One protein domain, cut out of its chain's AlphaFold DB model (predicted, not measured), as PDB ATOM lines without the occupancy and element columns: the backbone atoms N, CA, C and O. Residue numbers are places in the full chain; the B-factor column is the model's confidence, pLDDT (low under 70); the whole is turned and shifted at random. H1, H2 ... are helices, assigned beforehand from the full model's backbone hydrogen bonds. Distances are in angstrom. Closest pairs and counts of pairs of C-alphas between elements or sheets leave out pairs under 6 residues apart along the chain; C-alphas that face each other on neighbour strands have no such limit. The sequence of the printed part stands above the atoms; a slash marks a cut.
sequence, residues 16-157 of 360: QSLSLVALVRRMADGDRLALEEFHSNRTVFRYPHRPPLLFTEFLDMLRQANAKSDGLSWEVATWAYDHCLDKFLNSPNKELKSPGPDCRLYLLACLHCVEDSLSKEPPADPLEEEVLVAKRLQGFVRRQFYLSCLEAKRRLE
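This is residues 16 to 157 of the 360 residues of an uncharacterized protein of Desulfobacteraceae bacterium (UniProt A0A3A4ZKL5). One long helix, H6, runs along the longest axis, with H1 and H5 packed near its first half and the hairpin of H3 and H4 farther along, where H4 crosses it. H2 sits away from H6 and packs on H1. The loop of residues 90 to 102 reaches 25 A from the mean of the C-alphas. The printed part has 142 residues with six named helices, H1 to H6 in chain order, and no named strand, so the class is all helix. It is compact, with a radius of gyration of the C-alphas of 15.6 A and spans of 47 by 42 by 27 A.

H1, residues 20 to 28, touches H2, residues 32 to 40, at a steep tilt of 52 degrees; their closest C-alphas, Met 27 and Leu 35, are 5.3 A apart. H3, residues 55 to 68, and H4, residues 74 to 89, form a hairpin at a shallow tilt of 20 degrees, closest at C-alphas 67 and 74, 5.2 A. H5, residues 103 to 120, touches H1, closest at C-alphas 104 and 28, 4.4 A. H6, residues 126 to 156, is the hub, touching four helices. Its residues 144 to 156 alone touch H4, closest at C-alphas 148 and 80, 4.6 A. H5 and H6 form a hairpin at a steep tilt of 43 degrees, closest at C-alphas 114 and 133, 6.2 A. H2 and H6 are apart. Each O i to N i+4 pair is within hydrogen-bond range in H1, H2, H3 and H6; H4 has 11 of 12, H5 13 of 14.

H1 begins at C-alpha 20 (149.914, 175.148, 117.637). H3, H4 and H5 measure 20.2, 22.1 and 26.1 A. H6, 44.3 A, ends at C-alpha 156 (133.205, 181.058, 86.834).

C-alphas 124 and 157, the two farthest apart, are 48.6 A apart. The printed part has no cut. The links H2 to H3 and H4 to H5 are long. The pLDDT is under 70 at residues 70 to 71, 94 and 97 to 99.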
ATOM      1  N   GLN A  16     143.523 170.825 123.522       92.88
ATOM      2  CA  GLN A  16     143.543 172.219 123.987       92.88
ATOM      3  C   GLN A  16     144.887 172.629 124.607       92.88
ATOM      4  O   GLN A  16     145.243 173.805 124.604       92.88
ATOM      5  N   SER A  17     145.642 171.662 125.134       93.69
ATOM      6  CA  SER A  17     146.944 171.894 125.771       93.69
ATOM      7  C   SER A  17     148.122 171.805 124.800       93.69
ATOM      8  O   SER A  17     149.225 172.231 125.133       93.69
ATOM      9  N   LEU A  18     147.899 171.273 123.593       95.75
ATOM     10  CA  LEU A  18     148.946 171.180 122.582       95.75
ATOM     11  C   LEU A  18     149.341 172.569 122.087       95.75
ATOM     12  O   LEU A  18     148.475 173.430 121.888       95.75
ATOM     13  N   SER A  19     150.636 172.740 121.813       96.25
ATOM     14  CA  SER A  19     151.109 173.894 121.059       96.25
ATOM     15  C   SER A  19     150.559 173.870 119.633       96.25
ATOM     16  O   SER A  19     150.260 172.801 119.084       96.25
ATOM     17  N   LEU A  20     150.443 175.026 118.989       96.69
ATOM     18  CA  LEU A  20     149.914 175.148 117.637       96.69
ATOM     19  C   LEU A  20     150.754 174.360 116.628       96.69
ATOM     20  O   LEU A  20     150.192 173.732 115.733       96.69
ATOM     21  N   VAL A  21     152.082 174.311 116.785       97.12
ATOM     22  CA  VAL A  21     152.942 173.490 115.913       97.12
ATOM     23  C   VAL A  21     152.670 171.994 116.097       97.12
ATOM     24  O   VAL A  21     152.585 171.256 115.111       97.12
ATOM     25  N   ALA A  22     152.472 171.536 117.339       96.62
ATOM     26  CA  ALA A  22     152.135 170.144 117.624       96.62
ATOM     27  C   ALA A  22     150.741 169.797 117.090       96.62
ATOM     28  O   ALA A  22     150.570 168.754 116.458       96.62
ATOM     29  N   LEU A  23     149.768 170.694 117.267       96.75
ATOM     30  CA  LEU A  23     148.415 170.545 116.743       96.75
ATOM     31  C   LEU A  23     148.418 170.466 115.209       96.75
ATOM     32  O   LEU A  23     147.844 169.536 114.646       96.75
ATOM     33  N   VAL A  24     149.131 171.364 114.519       96.31
ATOM     34  CA  VAL A  24     149.274 171.334 113.050       96.31
ATOM     35  C   VAL A  24     149.922 170.042 112.568       96.31
ATOM     36  O   VAL A  24     149.456 169.463 111.586       96.31
ATOM     37  N   ARG A  25     150.937 169.537 113.278       97.00
ATOM     38  CA  ARG A  25     151.561 168.244 112.966       97.00
ATOM     39  C   ARG A  25     150.571 167.083 113.090       97.00
ATOM     40  O   ARG A  25     150.493 166.264 112.183       97.00
ATOM     41  N   ARG A  26     149.749 167.051 114.147       95.44
ATOM     42  CA  ARG A  26     148.677 166.047 114.305       95.44
ATOM     43  C   ARG A  26     147.670 166.098 113.159       95.44
ATOM     44  O   ARG A  26     147.340 165.063 112.586       95.44
ATOM     45  N   MET A  27     147.216 167.297 112.793       95.44
ATOM     46  CA  MET A  27     146.291 167.469 111.669       95.44
ATOM     47  C   MET A  27     146.909 166.980 110.349       95.44
ATOM     48  O   MET A  27     146.251 166.292 109.570       95.44
ATOM     49  N   ALA A  28     148.188 167.289 110.114       94.88
ATOM     50  CA  ALA A  28     148.942 166.831 108.948       94.88
ATOM     51  C   ALA A  28     149.090 165.295 108.898       94.88
ATOM     52  O   ALA A  28     149.005 164.706 107.818       94.88
ATOM     53  N   ASP A  29     149.210 164.643 110.056       94.25
ATOM     54  CA  ASP A  29     149.215 163.179 110.194       94.25
ATOM     55  C   ASP A  29     147.821 162.544 109.963       94.25
ATOM     56  O   ASP A  29     147.686 161.319 109.908       94.25
ATOM     57  N   GLY A  30     146.776 163.359 109.761       92.19
ATOM     58  CA  GLY A  30     145.405 162.918 109.494       92.19
ATOM     59  C   GLY A  30     144.540 162.747 110.744       92.19
ATOM     60  O   GLY A  30     143.504 162.082 110.677       92.19
ATOM     61  N   ASP A  31     144.947 163.327 111.874       94.19
ATOM     62  CA  ASP A  31     144.175 163.294 113.113       94.19
ATOM     63  C   ASP A  31     142.936 164.201 113.029       94.19
ATOM     64  O   ASP A  31     143.033 165.430 112.977       94.19
ATOM     65  N   ARG A  32     141.749 163.585 113.004       92.81
ATOM     66  CA  ARG A  32     140.474 164.301 112.850       92.81
ATOM     67  C   ARG A  32     140.088 165.106 114.088       92.81
ATOM     68  O   ARG A  32     139.459 166.143 113.925       92.81
ATOM     69  N   LEU A  33     140.466 164.655 115.284       94.69
ATOM     70  CA  LEU A  33     140.132 165.362 116.524       94.69
ATOM     71  C   LEU A  33     140.999 166.612 116.682       94.69
ATOM     72  O   LEU A  33     140.501 167.661 117.075       94.69
ATOM     73  N   ALA A  34     142.274 166.534 116.283       95.62
ATOM     74  CA  ALA A  34     143.131 167.716 116.184       95.62
ATOM     75  C   ALA A  34     142.575 168.744 115.187       95.62
ATOM     76  O   ALA A  34     142.630 169.948 115.433       95.62
ATOM     77  N   LEU A  35     142.043 168.261 114.058       95.38
ATOM     78  CA  LEU A  35     141.445 169.110 113.033       95.38
ATOM     79  C   LEU A  35     140.192 169.812 113.562       95.38
ATOM     80  O   LEU A  35     140.048 171.019 113.405       95.38
ATOM     81  N   GLU A  36     139.313 169.070 114.228       95.88
ATOM     82  CA  GLU A  36     138.118 169.619 114.866       95.88
ATOM     83  C   GLU A  36     138.462 170.659 115.939       95.88
ATOM     84  O   GLU A  36     137.899 171.750 115.925       95.88
ATOM     85  N   GLU A  37     139.438 170.374 116.807       97.00
ATOM     86  CA  GLU A  37     139.926 171.333 117.805       97.00
ATOM     87  C   GLU A  37     140.400 172.636 117.148       97.00
ATOM     88  O   GLU A  37     140.045 173.732 117.587       97.00
ATOM     89  N   PHE A  38     141.190 172.527 116.078       96.62
ATOM     90  CA  PHE A  38     141.711 173.685 115.362       96.62
ATOM     91  C   PHE A  38     140.599 174.565 114.779       96.62
ATOM     92  O   PHE A  38     140.649 175.786 114.916       96.62
ATOM     93  N   HIS A  39     139.597 173.962 114.137       96.06
ATOM     94  CA  HIS A  39     138.525 174.715 113.477       96.06
ATOM     95  C   HIS A  39     137.490 175.273 114.454       96.06
ATOM     96  O   HIS A  39     136.964 176.358 114.209       96.06
ATOM     97  N   SER A  40     137.214 174.559 115.547       96.31
ATOM     98  CA  SER A  40     136.114 174.889 116.460       96.31
ATOM     99  C   SER A  40     136.542 175.721 117.668       96.31
ATOM    100  O   SER A  40     135.742 176.510 118.162       96.31
ATOM    101  N   ASN A  41     137.781 175.566 118.152       96.62
ATOM    102  CA  ASN A  41     138.190 176.121 119.450       96.62
ATOM    103  C   ASN A  41     139.413 177.050 119.378       96.62
ATOM    104  O   ASN A  41     139.612 177.876 120.272       96.62
ATOM    105  N   ARG A  42     140.254 176.949 118.340       96.38
ATOM    106  CA  ARG A  42     141.522 177.696 118.277       96.38
ATOM    107  C   ARG A  42     141.392 179.029 117.533       96.38
ATOM    108  O   ARG A  42     141.399 179.093 116.306       96.38
ATOM    109  N   THR A  43     141.377 180.126 118.289       97.12
ATOM    110  CA  THR A  43     141.318 181.505 117.772       97.12
ATOM    111  C   THR A  43     142.704 182.073 117.449       97.12
ATOM    112  O   THR A  43     143.222 182.976 118.106       97.12
ATOM    113  N   VAL A  44     143.355 181.522 116.424       95.00
ATOM    114  CA  VAL A  44     144.755 181.861 116.088       95.00
ATOM    115  C   VAL A  44     144.895 182.984 115.055       95.00
ATOM    116  O   VAL A  44     146.004 183.447 114.790       95.00
ATOM    117  N   PHE A  45     143.789 183.445 114.467       95.44
ATOM    118  CA  PHE A  45     143.810 184.407 113.369       95.44
ATOM    119  C   PHE A  45     143.524 185.827 113.847       95.44
ATOM    120  O   PHE A  45     142.607 186.076 114.620       95.44
ATOM    121  N   ARG A  46     144.285 186.800 113.347       92.62
ATOM    122  CA  ARG A  46     144.113 188.224 113.644       92.62
ATOM    123  C   ARG A  46     143.669 188.993 112.407       92.62
ATOM    124  O   ARG A  46     144.277 188.901 111.335       92.62
ATOM    125  N   TYR A  47     142.655 189.832 112.585       90.31
ATOM    126  CA  TYR A  47     142.173 190.777 111.582       90.31
ATOM    127  C   TYR A  47     142.111 192.190 112.194       90.31
ATOM    128  O   TYR A  47     141.795 192.300 113.380       90.31
ATOM    129  N   PRO A  48     142.440 193.270 111.453       87.81
ATOM    130  CA  PRO A  48     142.422 194.627 112.001       87.81
ATOM    131  C   PRO A  48     141.106 194.964 112.713       87.81
ATOM    132  O   PRO A  48     140.028 194.701 112.182       87.81
ATOM    133  N   HIS A  49     141.211 195.545 113.912       91.75
ATOM    134  CA  HIS A  49     140.079 195.961 114.754       91.75
ATOM    135  C   HIS A  49     139.095 194.841 115.141       91.75
ATOM    136  O   HIS A  49     137.950 195.118 115.495       91.75
ATOM    137  N   ARG A  50     139.521 193.575 115.090       92.38
ATOM    138  CA  ARG A  50     138.730 192.423 115.533       92.38
ATOM    139  C   ARG A  50     139.466 191.657 116.638       92.38
ATOM    140  O   ARG A  50     140.700 191.670 116.657       92.38
ATOM    141  N   PRO A  51     138.733 190.991 117.550       95.75
ATOM    142  CA  PRO A  51     139.338 190.010 118.445       95.75
ATOM    143  C   PRO A  51     139.965 188.857 117.636       95.75
ATOM    144  O   PRO A  51     139.696 188.741 116.437       95.75
ATOM    145  N   PRO A  52     140.810 188.013 118.258       95.31
ATOM    146  CA  PRO A  52     141.278 186.783 117.629       95.31
ATOM    147  C   PRO A  52     140.103 185.933 117.128       95.31
ATOM    148  O   PRO A  52     139.110 185.774 117.832       95.31
ATOM    149  N   LEU A  53     140.229 185.423 115.908       97.50
ATOM    150  CA  LEU A  53     139.178 184.758 115.147       97.50
ATOM    151  C   LEU A  53     139.491 183.273 114.975       97.50
ATOM    152  O   LEU A  53     140.661 182.881 114.865       97.50
ATOM    153  N   LEU A  54     138.433 182.472 114.876       98.06
ATOM    154  CA  LEU A  54     138.489 181.112 114.346       98.06
ATOM    155  C   LEU A  54     138.851 181.129 112.853       98.06
ATOM    156  O   LEU A  54     138.787 182.156 112.171       98.06
ATOM    157  N   PHE A  55     139.222 179.965 112.320       97.62
ATOM    158  CA  PHE A  55     139.588 179.821 110.909       97.62
ATOM    159  C   PHE A  55     138.468 180.257 109.952       97.62
ATOM    160  O   PHE A  55     138.712 181.020 109.015       97.62
ATOM    161  N   THR A  56     137.240 179.795 110.194       97.88
ATOM    162  CA  THR A  56     136.067 180.090 109.356       97.88
ATOM    163  C   THR A  56     135.699 181.568 109.402       97.88
ATOM    164  O   THR A  56     135.504 182.185 108.359       97.88
ATOM    165  N   GLU A  57     135.702 182.166 110.593       98.25
ATOM    166  CA  GLU A  57     135.484 183.603 110.790       98.25
ATOM    167  C   GLU A  57     136.541 184.432 110.053       98.25
ATOM    168  O   GLU A  57     136.226 185.418 109.387       98.25
ATOM    169  N   PHE A  58     137.809 184.018 110.117       97.81
ATOM    170  CA  PHE A  58     138.883 184.687 109.394       97.81
ATOM    171  C   PHE A  58     138.716 184.588 107.874       97.81
ATOM    172  O   PHE A  58     138.896 185.593 107.181       97.81
ATOM    173  N   LEU A  59     138.354 183.415 107.343       97.50
ATOM    174  CA  LEU A  59     138.041 183.264 105.920       97.50
ATOM    175  C   LEU A  59     136.841 184.120 105.505       97.50
ATOM    176  O   LEU A  59     136.866 184.708 104.424       97.50
ATOM    177  N   ASP A  60     135.821 184.233 106.355       97.62
ATOM    178  CA  ASP A  60     134.657 185.070 106.078       97.62
ATOM    179  C   ASP A  60     135.033 186.558 106.030       97.62
ATOM    180  O   ASP A  60     134.625 187.275 105.117       97.62
ATOM    181  N   MET A  61     135.921 187.012 106.920       96.81
ATOM    182  CA  MET A  61     136.478 188.366 106.846       96.81
ATOM    183  C   MET A  61     137.225 188.612 105.528       96.81
ATOM    184  O   MET A  61     137.074 189.682 104.937       96.81
ATOM    185  N   LEU A  62     138.000 187.636 105.037       92.88
ATOM    186  CA  LEU A  62     138.675 187.740 103.734       92.88
ATOM    187  C   LEU A  62     137.675 187.774 102.569       92.88
ATOM    188  O   LEU A  62     137.851 188.553 101.633       92.88
ATOM    189  N   ARG A  63     136.612 186.967 102.640       95.62
ATOM    190  CA  ARG A  63     135.515 186.930 101.665       95.62
ATOM    191  C   ARG A  63     134.797 188.271 101.576       95.62
ATOM    192  O   ARG A  63     134.684 188.823 100.483       95.62
ATOM    193  N   GLN A  64     134.387 188.824 102.715       93.25
ATOM    194  CA  GLN A  64     133.734 190.129 102.785       93.25
ATOM    195  C   GLN A  64     134.648 191.255 102.293       93.25
ATOM    196  O   GLN A  64     134.201 192.123 101.549       93.25
ATOM    197  N   ALA A  65     135.924 191.256 102.695       88.31
ATOM    198  CA  ALA A  65     136.877 192.281 102.274       88.31
ATOM    199  C   ALA A  65     137.100 192.264 100.757       88.31
ATOM    200  O   ALA A  65     137.078 193.318 100.126       88.31
ATOM    201  N   ASN A  66     137.249 191.074 100.170       84.75
ATOM    202  CA  ASN A  66     137.435 190.934  98.730       84.75
ATOM    203  C   ASN A  66     136.186 191.301  97.935       84.75
ATOM    204  O   ASN A  66     136.323 191.902  96.878       84.75
ATOM    205  N   ALA A  67     134.992 190.968  98.423       82.38
ATOM    206  CA  ALA A  67     133.762 191.336  97.730       82.38
ATOM    207  C   ALA A  67     133.438 192.835  97.807       82.38
ATOM    208  O   ALA A  67     132.753 193.354  96.937       82.38
ATOM    209  N   LYS A  68     133.918 193.531  98.847       78.12
ATOM    210  CA  LYS A  68     133.790 194.993  98.977       78.12
ATOM    211  C   LYS A  68     134.823 195.761  98.161       78.12
ATOM    212  O   LYS A  68     134.626 196.940  97.904       78.12
ATOM    213  N   SER A  69     135.947 195.137  97.817       72.06
ATOM    214  CA  SER A  69     136.878 195.720  96.856       72.06
ATOM    215  C   SER A  69     136.338 195.460  95.453       72.06
ATOM    216  O   SER A  69     136.135 194.295  95.118       72.06
ATOM    217  N   ASP A  70     136.170 196.495  94.626       54.16
ATOM    218  CA  ASP A  70     135.608 196.458  93.254       54.16
ATOM    219  C   ASP A  70     136.286 195.472  92.263       54.16
ATOM    220  O   ASP A  70     136.002 195.457  91.069       54.16
ATOM    221  N   GLY A  71     137.219 194.629  92.714       57.84
ATOM    222  CA  GLY A  71     137.960 193.671  91.899       57.84
ATOM    223  C   GLY A  71     137.399 192.244  91.841       57.84
ATOM    224  O   GLY A  71     137.970 191.426  91.104       57.84
ATOM    225  N   LEU A  72     136.365 191.887  92.616       72.88
ATOM    226  CA  LEU A  72     135.858 190.509  92.740       72.88
ATOM    227  C   LEU A  72     134.336 190.466  92.955       72.88
ATOM    228  O   LEU A  72     133.846 191.011  93.937       72.88
ATOM    229  N   SER A  73     133.596 189.744  92.103       84.50
ATOM    230  CA  SER A  73     132.166 189.507  92.346       84.50
ATOM    231  C   SER A  73     131.949 188.664  93.610       84.50
ATOM    232  O   SER A  73     132.793 187.840  93.990       84.50
ATOM    233  N   TRP A  74     130.798 188.849  94.264       88.31
ATOM    234  CA  TRP A  74     130.417 188.084  95.458       88.31
ATOM    235  C   TRP A  74     130.425 186.570  95.215       88.31
ATOM    236  O   TRP A  74     130.829 185.804  96.091       88.31
ATOM    237  N   GLU A  75     130.047 186.132  94.012       88.44
ATOM    238  CA  GLU A  75     130.096 184.726  93.601       88.44
ATOM    239  C   GLU A  75     131.526 184.180  93.605       88.44
ATOM    240  O   GLU A  75     131.792 183.118  94.170       88.44
ATOM    241  N   VAL A  76     132.474 184.936  93.044       89.44
ATOM    242  CA  VAL A  76     133.890 184.554  93.026       89.44
ATOM    243  C   VAL A  76     134.452 184.506  94.446       89.44
ATOM    244  O   VAL A  76     135.190 183.577  94.785       89.44
ATOM    245  N   ALA A  77     134.100 185.473  95.297       91.62
ATOM    246  CA  ALA A  77     134.516 185.483  96.698       91.62
ATOM    247  C   ALA A  77     133.933 184.292  97.481       91.62
ATOM    248  O   ALA A  77     134.651 183.660  98.257       91.62
ATOM    249  N   THR A  78     132.663 183.954  97.250       94.44
ATOM    250  CA  THR A  78     131.972 182.829  97.902       94.44
ATOM    251  C   THR A  78     132.559 181.491  97.471       94.44
ATOM    252  O   THR A  78     132.960 180.701  98.322       94.44
ATOM    253  N   TRP A  79     132.768 181.283  96.168       94.81
ATOM    254  CA  TRP A  79     133.450 180.080  95.689       94.81
ATOM    255  C   TRP A  79     134.866 179.968  96.263       94.81
ATOM    256  O   TRP A  79     135.312 178.888  96.644       94.81
ATOM    257  N   ALA A  80     135.598 181.083  96.336       94.56
ATOM    258  CA  ALA A  80     136.948 181.095  96.889       94.56
ATOM    259  C   ALA A  80     136.978 180.734  98.376       94.56
ATOM    260  O   ALA A  80     137.916 180.057  98.804       94.56
ATOM    261  N   TYR A  81     135.970 181.169  99.133       97.12
ATOM    262  CA  TYR A  81     135.765 180.784 100.524       97.12
ATOM    263  C   TYR A  81     135.556 179.279 100.644       97.12
ATOM    264  O   TYR A  81     136.375 178.634 101.296       97.12
ATOM    265  N   ASP A  82     134.573 178.713  99.937       96.25
ATOM    266  CA  ASP A  82     134.269 177.277  99.995       96.25
ATOM    267  C   ASP A  82     135.479 176.442  99.569       96.25
ATOM    268  O   ASP A  82     135.910 175.523 100.261       96.25
ATOM    269  N   HIS A  83     136.120 176.834  98.468       95.12
ATOM    270  CA  HIS A  83     137.286 176.126  97.965       95.12
ATOM    271  C   HIS A  83     138.507 176.251  98.886       95.12
ATOM    272  O   HIS A  83     139.334 175.342  98.951       95.12
ATOM    273  N   CYS A  84     138.678 177.380  99.581       96.50
ATOM    274  CA  CYS A  84     139.733 177.510 100.582       96.50
ATOM    275  C   CYS A  84     139.409 176.688 101.828       96.50
ATOM    276  O   CYS A  84     140.294 176.010 102.338       96.50
ATOM    277  N   LEU A  85     138.162 176.711 102.286       96.81
ATOM    278  CA  LEU A  85     137.680 175.928 103.416       96.81
ATOM    279  C   LEU A  85     137.908 174.428 103.173       96.81
ATOM    280  O   LEU A  85     138.532 173.758 103.996       96.81
ATOM    281  N   ASP A  86     137.552 173.940 101.983       94.81
ATOM    282  CA  ASP A  86     137.806 172.572 101.529       94.81
ATOM    283  C   ASP A  86     139.278 172.160 101.671       94.81
ATOM    284  O   ASP A  86     139.568 171.061 102.143       94.81
ATOM    285  N   LYS A  87     140.225 173.037 101.301       94.62
ATOM    286  CA  LYS A  87     141.674 172.757 101.393       94.62
ATOM    287  C   LYS A  87     142.160 172.531 102.819       94.62
ATOM    288  O   LYS A  87     143.244 171.985 102.984       94.62
ATOM    289  N   PHE A  88     141.414 172.968 103.828       95.62
ATOM    290  CA  PHE A  88     141.793 172.829 105.233       95.62
ATOM    291  C   PHE A  88     140.827 171.949 106.035       95.62
ATOM    292  O   PHE A  88     141.121 171.671 107.191       95.62
ATOM    293  N   LEU A  89     139.725 171.473 105.446       93.56
ATOM    294  CA  LEU A  89     138.781 170.552 106.094       93.56
ATOM    295  C   LEU A  89     138.811 169.135 105.525       93.56
ATOM    296  O   LEU A  89     138.607 168.174 106.268       93.56
ATOM    297  N   ASN A  90     139.049 168.980 104.221       90.69
ATOM    298  CA  ASN A  90     138.852 167.696 103.561       90.69
ATOM    299  C   ASN A  90     139.979 166.714 103.887       90.69
ATOM    300  O   ASN A  90     141.027 166.679 103.241       90.69
ATOM    301  N   SER A  91     139.728 165.868 104.883       84.75
ATOM    302  CA  SER A  91     140.518 164.665 105.110       84.75
ATOM    303  C   SER A  91     140.216 163.656 103.993       84.75
ATOM    304  O   SER A  91     139.052 163.473 103.625       84.75
ATOM    305  N   PRO A  92     141.231 163.003 103.412       76.75
ATOM    306  CA  PRO A  92     141.039 162.131 102.266       76.75
ATOM    307  C   PRO A  92     140.215 160.916 102.667       76.75
ATOM    308  O   PRO A  92     140.681 160.023 103.375       76.75
ATOM    309  N   ASN A  93     138.989 160.872 102.160       73.75
ATOM    310  CA  ASN A  93     138.153 159.691 102.230       73.75
ATOM    311  C   ASN A  93     138.342 158.869 100.948       73.75
ATOM    312  O   ASN A  93     138.088 159.357  99.846       73.75
ATOM    313  N   LYS A  94     138.784 157.613 101.092       65.81
ATOM    314  CA  LYS A  94     139.004 156.682  99.970       65.81
ATOM    315  C   LYS A  94     137.712 156.330  99.220       65.81
ATOM    316  O   LYS A  94     137.786 155.788  98.124       65.81
ATOM    317  N   GLU A  95     136.552 156.629  99.798       71.56
ATOM    318  CA  GLU A  95     135.243 156.244  99.264       71.56
ATOM    319  C   GLU A  95     134.638 157.271  98.288       71.56
ATOM    320  O   GLU A  95     133.676 156.964  97.584       71.56
ATOM    321  N   LEU A  96     135.191 158.487  98.195       70.75
ATOM    322  CA  LEU A  96     134.654 159.534  97.318       70.75
ATOM    323  C   LEU A  96     135.244 159.447  95.901       70.75
ATOM    324  O   LEU A  96     136.457 159.413  95.718       70.75
ATOM    325  N   LYS A  97     134.375 159.486  94.876       61.72
ATOM    326  CA  LYS A  97     134.755 159.428  93.444       61.72
ATOM    327  C   LYS A  97     135.590 160.622  92.962       61.72
ATOM    328  O   LYS A  97     136.299 160.511  91.969       61.72
ATOM    329  N   SER A  98     135.493 161.758  93.643       63.34
ATOM    330  CA  SER A  98     136.330 162.936  93.422       63.34
ATOM    331  C   SER A  98     136.673 163.506  94.792       63.34
ATOM    332  O   SER A  98     135.956 164.391  95.264       63.34
ATOM    333  N   PRO A  99     137.700 162.976  95.478       68.25
ATOM    334  CA  PRO A  99     138.109 163.539  96.749       68.25
ATOM    335  C   PRO A  99     138.537 164.980  96.468       68.25
ATOM    336  O   PRO A  99     139.301 165.237  95.534       68.25
ATOM    337  N   GLY A 100     137.973 165.933  97.206       83.56
ATOM    338  CA  GLY A 100     138.408 167.325  97.158       83.56
ATOM    339  C   GLY A 100     139.903 167.472  97.501       83.56
ATOM    340  O   GLY A 100     140.636 166.487  97.613       83.56
ATOM    341  N   PRO A 101     140.403 168.703  97.669       88.75
ATOM    342  CA  PRO A 101     141.790 168.908  98.084       88.75
ATOM    343  C   PRO A 101     142.092 168.188  99.415       88.75
ATOM    344  O   PRO A 101     141.390 168.404 100.390       88.75
ATOM    345  N   ASP A 102     143.143 167.361  99.465       90.69
ATOM    346  CA  ASP A 102     143.590 166.685 100.697       90.69
ATOM    347  C   ASP A 102     144.220 167.703 101.655       90.69
ATOM    348  O   ASP A 102     145.308 168.229 101.380       90.69
ATOM    349  N   CYS A 103     143.553 167.977 102.777       93.81
ATOM    350  CA  CYS A 103     143.981 169.003 103.723       93.81
ATOM    351  C   CYS A 103     145.363 168.739 104.321       93.81
ATOM    352  O   CYS A 103     146.115 169.681 104.590       93.81
ATOM    353  N   ARG A 104     145.759 167.467 104.434       93.25
ATOM    354  CA  ARG A 104     147.057 167.069 104.990       93.25
ATOM    355  C   ARG A 104     148.204 167.624 104.163       93.25
ATOM    356  O   ARG A 104     149.206 168.044 104.725       93.25
ATOM    357  N   LEU A 105     148.053 167.704 102.839       91.12
ATOM    358  CA  LEU A 105     149.092 168.251 101.960       91.12
ATOM    359  C   LEU A 105     149.311 169.750 102.195       91.12
ATOM    360  O   LEU A 105     150.449 170.220 102.180       91.12
ATOM    361  N   TYR A 106     148.236 170.502 102.443       92.69
ATOM    362  CA  TYR A 106     148.319 171.934 102.743       92.69
ATOM    363  C   TYR A 106     148.898 172.178 104.136       92.69
ATOM    364  O   TYR A 106     149.734 173.066 104.307       92.69
ATOM    365  N   LEU A 107     148.502 171.358 105.110       93.69
ATOM    366  CA  LEU A 107     149.016 171.414 106.476       93.69
ATOM    367  C   LEU A 107     150.496 171.024 106.547       93.69
ATOM    368  O   LEU A 107     151.263 171.730 107.191       93.69
ATOM    369  N   LEU A 108     150.927 169.985 105.822       91.25
ATOM    370  CA  LEU A 108     152.342 169.610 105.689       91.25
ATOM    371  C   LEU A 108     153.167 170.736 105.062       91.25
ATOM    372  O   LEU A 108     154.235 171.072 105.566       91.25
ATOM    373  N   ALA A 109     152.668 171.355 103.988       88.94
ATOM    374  CA  ALA A 109     153.347 172.489 103.366       88.94
ATOM    375  C   ALA A 109     153.475 173.678 104.334       88.94
ATOM    376  O   ALA A 109     154.526 174.315 104.394       88.94
ATOM    377  N   CYS A 110     152.428 173.958 105.117       90.25
ATOM    378  CA  CYS A 110     152.477 174.978 106.159       90.25
ATOM    379  C   CYS A 110     153.488 174.616 107.256       90.25
ATOM    380  O   CYS A 110     154.267 175.474 107.664       90.25
ATOM    381  N   LEU A 111     153.501 173.357 107.703       93.62
ATOM    382  CA  LEU A 111     154.402 172.868 108.741       93.62
ATOM    383  C   LEU A 111     155.865 172.991 108.309       93.62
ATOM    384  O   LEU A 111     156.654 173.546 109.062       93.62
ATOM    385  N   HIS A 112     156.207 172.601 107.077       90.31
ATOM    386  CA  HIS A 112     157.555 172.805 106.539       90.31
ATOM    387  C   HIS A 112     157.955 174.288 106.549       90.31
ATOM    388  O   HIS A 112     159.042 174.628 106.997       90.31
ATOM    389  N   CYS A 113     157.069 175.199 106.122       87.25
ATOM    390  CA  CYS A 113     157.356 176.639 106.179       87.25
ATOM    391  C   CYS A 113     157.561 177.157 107.614       87.25
ATOM    392  O   CYS A 113     158.344 178.088 107.828       87.25
ATOM    393  N   VAL A 114     156.835 176.596 108.582       89.56
ATOM    394  CA  VAL A 114     156.961 176.930 110.004       89.56
ATOM    395  C   VAL A 114     158.283 176.403 110.564       89.56
ATOM    396  O   VAL A 114     159.037 177.184 111.132       89.56
ATOM    397  N   GLU A 115     158.605 175.128 110.350       93.19
ATOM    398  CA  GLU A 115     159.842 174.486 110.819       93.19
ATOM    399  C   GLU A 115     161.094 175.139 110.203       93.19
ATOM    400  O   GLU A 115     162.064 175.431 110.908       93.19
ATOM    401  N   ASP A 116     161.048 175.484 108.914       89.19
ATOM    402  CA  ASP A 116     162.104 176.251 108.241       89.19
ATOM    403  C   ASP A 116     162.275 177.659 108.831       89.19
ATOM    404  O   ASP A 116     163.369 178.220 108.792       89.19
ATOM    405  N   SER A 117     161.201 178.265 109.345       88.00
ATOM    406  CA  SER A 117     161.273 179.582 109.991       88.00
ATOM    407  C   SER A 117     161.841 179.468 111.405       88.00
ATOM    408  O   SER A 117     162.745 180.221 111.747       88.00
ATOM    409  N   LEU A 118     161.361 178.498 112.191       92.19
ATOM    410  CA  LEU A 118     161.813 178.247 113.565       92.19
ATOM    411  C   LEU A 118     163.284 177.820 113.629       92.19
ATOM    412  O   LEU A 118     163.983 178.151 114.576       92.19
ATOM    413  N   SER A 119     163.775 177.102 112.617       94.44
ATOM    414  CA  SER A 119     165.195 176.730 112.544       94.44
ATOM    415  C   SER A 119     166.117 177.915 112.241       94.44
ATOM    416  O   SER A 119     167.266 177.913 112.676       94.44
ATOM    417  N   LYS A 120     165.633 178.925 111.505       91.62
ATOM    418  CA  LYS A 120     166.394 180.143 111.174       91.62
ATOM    419  C   LYS A 120     166.345 181.181 112.288       91.62
ATOM    420  O   LYS A 120     167.347 181.841 112.544       91.62
ATOM    421  N   GLU A 121     165.187 181.323 112.919       91.94
ATOM    422  CA  GLU A 121     164.917 182.273 113.996       91.94
ATOM    423  C   GLU A 121     164.266 181.507 115.162       91.94
ATOM    424  O   GLU A 121     163.035 181.463 115.256       91.94
ATOM    425  N   PRO A 122     165.072 180.845 116.019       95.31
ATOM    426  CA  PRO A 122     164.551 180.113 117.165       95.31
ATOM    427  C   PRO A 122     163.869 181.070 118.154       95.31
ATOM    428  O   PRO A 122     164.463 182.097 118.491       95.31
ATOM    429  N   PRO A 123     162.658 180.750 118.634       95.88
ATOM    430  CA  PRO A 123     161.961 181.576 119.612       95.88
ATOM    431  C   PRO A 123     162.669 181.523 120.973       95.88
ATOM    432  O   PRO A 123     163.241 180.495 121.347       95.88
ATOM    433  N   ALA A 124     162.622 182.622 121.725       95.25
ATOM    434  CA  ALA A 124     163.201 182.708 123.063       95.25
ATOM    435  C   ALA A 124     162.387 181.917 124.099       95.25
ATOM    436  O   ALA A 124     162.951 181.401 125.066       95.25
ATOM    437  N   ASP A 125     161.071 181.811 123.895       96.19
ATOM    438  CA  ASP A 125     160.155 181.109 124.789       96.19
ATOM    439  C   ASP A 125     158.956 180.477 124.038       96.19
ATOM    440  O   ASP A 125     158.719 180.774 122.861       96.19
ATOM    441  N   PRO A 126     158.178 179.590 124.693       95.12
ATOM    442  CA  PRO A 126     157.038 178.922 124.058       95.12
ATOM    443  C   PRO A 126     155.910 179.858 123.596       95.12
ATOM    444  O   PRO A 126     155.178 179.519 122.668       95.12
ATOM    445  N   LEU A 127     155.736 181.026 124.223       95.19
ATOM    446  CA  LEU A 127     154.714 181.993 123.816       95.19
ATOM    447  C   LEU A 127     155.130 182.704 122.524       95.19
ATOM    448  O   LEU A 127     154.296 182.939 121.647       95.19
ATOM    449  N   GLU A 128     156.415 183.023 122.382       94.88
ATOM    450  CA  GLU A 128     156.965 183.550 121.136       94.88
ATOM    451  C   GLU A 128     156.846 182.529 119.992       94.88
ATOM    452  O   GLU A 128     156.460 182.906 118.878       94.88
ATOM    453  N   GLU A 129     157.078 181.239 120.272       95.81
ATOM    454  CA  GLU A 129     156.840 180.153 119.311       95.81
ATOM    455  C   GLU A 129     155.390 180.173 118.805       95.81
ATOM    456  O   GLU A 129     155.156 180.243 117.596       95.81
ATOM    457  N   GLU A 130     154.413 180.191 119.717       95.94
ATOM    458  CA  GLU A 130     152.982 180.255 119.389       95.94
ATOM    459  C   GLU A 130     152.641 181.436 118.475       95.94
ATOM    460  O   GLU A 130     151.982 181.279 117.439       95.94
ATOM    461  N   VAL A 131     153.124 182.634 118.820       91.50
ATOM    462  CA  VAL A 131     152.872 183.856 118.043       91.50
ATOM    463  C   VAL A 131     153.471 183.752 116.640       91.50
ATOM    464  O   VAL A 131     152.823 184.135 115.656       91.50
ATOM    465  N   LEU A 132     154.693 183.231 116.527       91.56
ATOM    466  CA  LEU A 132     155.370 183.067 115.246       91.56
ATOM    467  C   LEU A 132     154.642 182.046 114.363       91.56
ATOM    468  O   LEU A 132     154.368 182.335 113.191       91.56
ATOM    469  N   VAL A 133     154.269 180.890 114.920       93.56
ATOM    470  CA  VAL A 133     153.523 179.837 114.213       93.56
ATOM    471  C   VAL A 133     152.171 180.372 113.738       93.56
ATOM    472  O   VAL A 133     151.844 180.238 112.555       93.56
ATOM    473  N   ALA A 134     151.418 181.057 114.606       92.56
ATOM    474  CA  ALA A 134     150.125 181.650 114.263       92.56
ATOM    475  C   ALA A 134     150.247 182.665 113.115       92.56
ATOM    476  O   ALA A 134     149.479 182.624 112.149       92.56
ATOM    477  N   LYS A 135     151.269 183.531 113.148       88.44
ATOM    478  CA  LYS A 135     151.538 184.509 112.079       88.44
ATOM    479  C   LYS A 135     151.848 183.833 110.742       88.44
ATOM    480  O   LYS A 135     151.360 184.282 109.698       88.44
ATOM    481  N   ARG A 136     152.647 182.760 110.750       89.19
ATOM    482  CA  ARG A 136     152.988 181.995 109.536       89.19
ATOM    483  C   ARG A 136     151.769 181.278 108.970       89.19
ATOM    484  O   ARG A 136     151.509 181.404 107.772       89.19
ATOM    485  N   LEU A 137     150.990 180.616 109.823       91.75
ATOM    486  CA  LEU A 137     149.749 179.950 109.438       91.75
ATOM    487  C   LEU A 137     148.742 180.939 108.840       91.75
ATOM    488  O   LEU A 137     148.220 180.709 107.752       91.75
ATOM    489  N   GLN A 138     148.535 182.091 109.481       93.94
ATOM    490  CA  GLN A 138     147.676 183.151 108.958       93.94
ATOM    491  C   GLN A 138     148.126 183.639 107.573       93.94
ATOM    492  O   GLN A 138     147.302 183.795 106.667       93.94
ATOM    493  N   GLY A 139     149.427 183.886 107.387       84.94
ATOM    494  CA  GLY A 139     149.983 184.271 106.087       84.94
ATOM    495  C   GLY A 139     149.770 183.195 105.019       84.94
ATOM    496  O   GLY A 139     149.401 183.507 103.883       84.94
ATOM    497  N   PHE A 140     149.933 181.925 105.395       87.31
ATOM    498  CA  PHE A 140     149.692 180.783 104.521       87.31
ATOM    499  C   PHE A 140     148.220 180.685 104.097       87.31
ATOM    500  O   PHE A 140     147.937 180.584 102.903       87.31
ATOM    501  N   VAL A 141     147.280 180.810 105.040       93.94
ATOM    502  CA  VAL A 141     145.833 180.812 104.765       93.94
ATOM    503  C   VAL A 141     145.444 181.969 103.845       93.94
ATOM    504  O   VAL A 141     144.771 181.739 102.843       93.94
ATOM    505  N   ARG A 142     145.932 183.195 104.095       90.38
ATOM    506  CA  ARG A 142     145.695 184.349 103.199       90.38
ATOM    507  C   ARG A 142     146.154 184.074 101.772       90.38
ATOM    508  O   ARG A 142     145.430 184.360 100.820       90.38
ATOM    509  N   ARG A 143     147.347 183.495 101.617       85.69
ATOM    510  CA  ARG A 143     147.875 183.116 100.302       85.69
ATOM    511  C   ARG A 143     146.991 182.063  99.633       85.69
ATOM    512  O   ARG A 143     146.709 182.192  98.446       85.69
ATOM    513  N   GLN A 144     146.545 181.043 100.366       90.50
ATOM    514  CA  GLN A 144     145.662 180.011  99.815       90.50
ATOM    515  C   GLN A 144     144.296 180.561  99.413       90.50
ATOM    516  O   GLN A 144     143.802 180.186  98.351       90.50
ATOM    517  N   PHE A 145     143.737 181.485 100.196       92.19
ATOM    518  CA  PHE A 145     142.498 182.177  99.860       92.19
ATOM    519  C   PHE A 145     142.649 183.009  98.580       92.19
ATOM    520  O   PHE A 145     141.857 182.851  97.656       92.19
ATOM    521  N   TYR A 146     143.722 183.798  98.453       87.12
ATOM    522  CA  TYR A 146     144.030 184.527  97.216       87.12
ATOM    523  C   TYR A 146     144.127 183.593  95.997       87.12
ATOM    524  O   TYR A 146     143.536 183.858  94.950       87.12
ATOM    525  N   LEU A 147     144.821 182.457  96.136       80.75
ATOM    526  CA  LEU A 147     144.900 181.451  95.072       80.75
ATOM    527  C   LEU A 147     143.530 180.831  94.754       80.75
ATOM    528  O   LEU A 147     143.262 180.545  93.587       80.75
ATOM    529  N   SER A 148     142.667 180.644  95.758       90.12
ATOM    530  CA  SER A 148     141.279 180.218  95.559       90.12
ATOM    531  C   SER A 148     140.460 181.276  94.819       90.12
ATOM    532  O   SER A 148     139.713 180.899  93.927       90.12
ATOM    533  N   CYS A 149     140.644 182.576  95.081       87.00
ATOM    534  CA  CYS A 149     140.009 183.644  94.297       87.00
ATOM    535  C   CYS A 149     140.438 183.599  92.831       87.00
ATOM    536  O   CYS A 149     139.604 183.725  91.938       87.00
ATOM    537  N   LEU A 150     141.727 183.383  92.560       81.19
ATOM    538  CA  LEU A 150     142.192 183.233  91.183       81.19
ATOM    539  C   LEU A 150     141.584 182.000  90.504       81.19
ATOM    540  O   LEU A 150     141.268 182.058  89.322       81.19
ATOM    541  N   GLU A 151     141.422 180.888  91.220       85.38
ATOM    542  CA  GLU A 151     140.776 179.693  90.668       85.38
ATOM    543  C   GLU A 151     139.269 179.888  90.459       85.38
ATOM    544  O   GLU A 151     138.752 179.473  89.424       85.38
ATOM    545  N   ALA A 152     138.593 180.579  91.381       89.38
ATOM    546  CA  ALA A 152     137.193 180.970  91.264       89.38
ATOM    547  C   ALA A 152     136.961 181.796  89.997       89.38
ATOM    548  O   ALA A 152     136.131 181.418  89.174       89.38
ATOM    549  N   LYS A 153     137.763 182.857  89.792       82.75
ATOM    550  CA  LYS A 153     137.707 183.690  88.579       82.75
ATOM    551  C   LYS A 153     137.805 182.822  87.333       82.75
ATOM    552  O   LYS A 153     136.957 182.892  86.461       82.75
ATOM    553  N   ARG A 154     138.791 181.922  87.288       78.50
ATOM    554  CA  ARG A 154     139.018 181.041  86.130       78.50
ATOM    555  C   ARG A 154     137.895 180.041  85.877       78.50
ATOM    556  O   ARG A 154     137.748 179.602  84.745       78.50
ATOM    557  N   ARG A 155     137.189 179.591  86.918       81.25
ATOM    558  CA  ARG A 155     136.114 178.599  86.779       81.25
ATOM    559  C   ARG A 155     134.782 179.228  86.420       81.25
ATOM    560  O   ARG A 155     134.058 178.648  85.616       81.25
ATOM    561  N   LEU A 156     134.463 180.352  87.048       80.44
ATOM    562  CA  LEU A 156     133.205 181.058  86.834       80.44
ATOM    563  C   LEU A 156     133.245 181.854  85.525       80.44
ATOM    564  O   LEU A 156     132.245 181.943  84.822       80.44
ATOM    565  N   GLU A 157     134.420 182.331  85.111       74.50
ATOM    566  CA  GLU A 157     134.603 182.871  83.768       74.50
ATOM    567  C   GLU A 157     134.793 181.724  82.762       74.50
ATOM    568  O   GLU A 157     135.906 181.247  82.529       74.50
TER     569      GLU A 157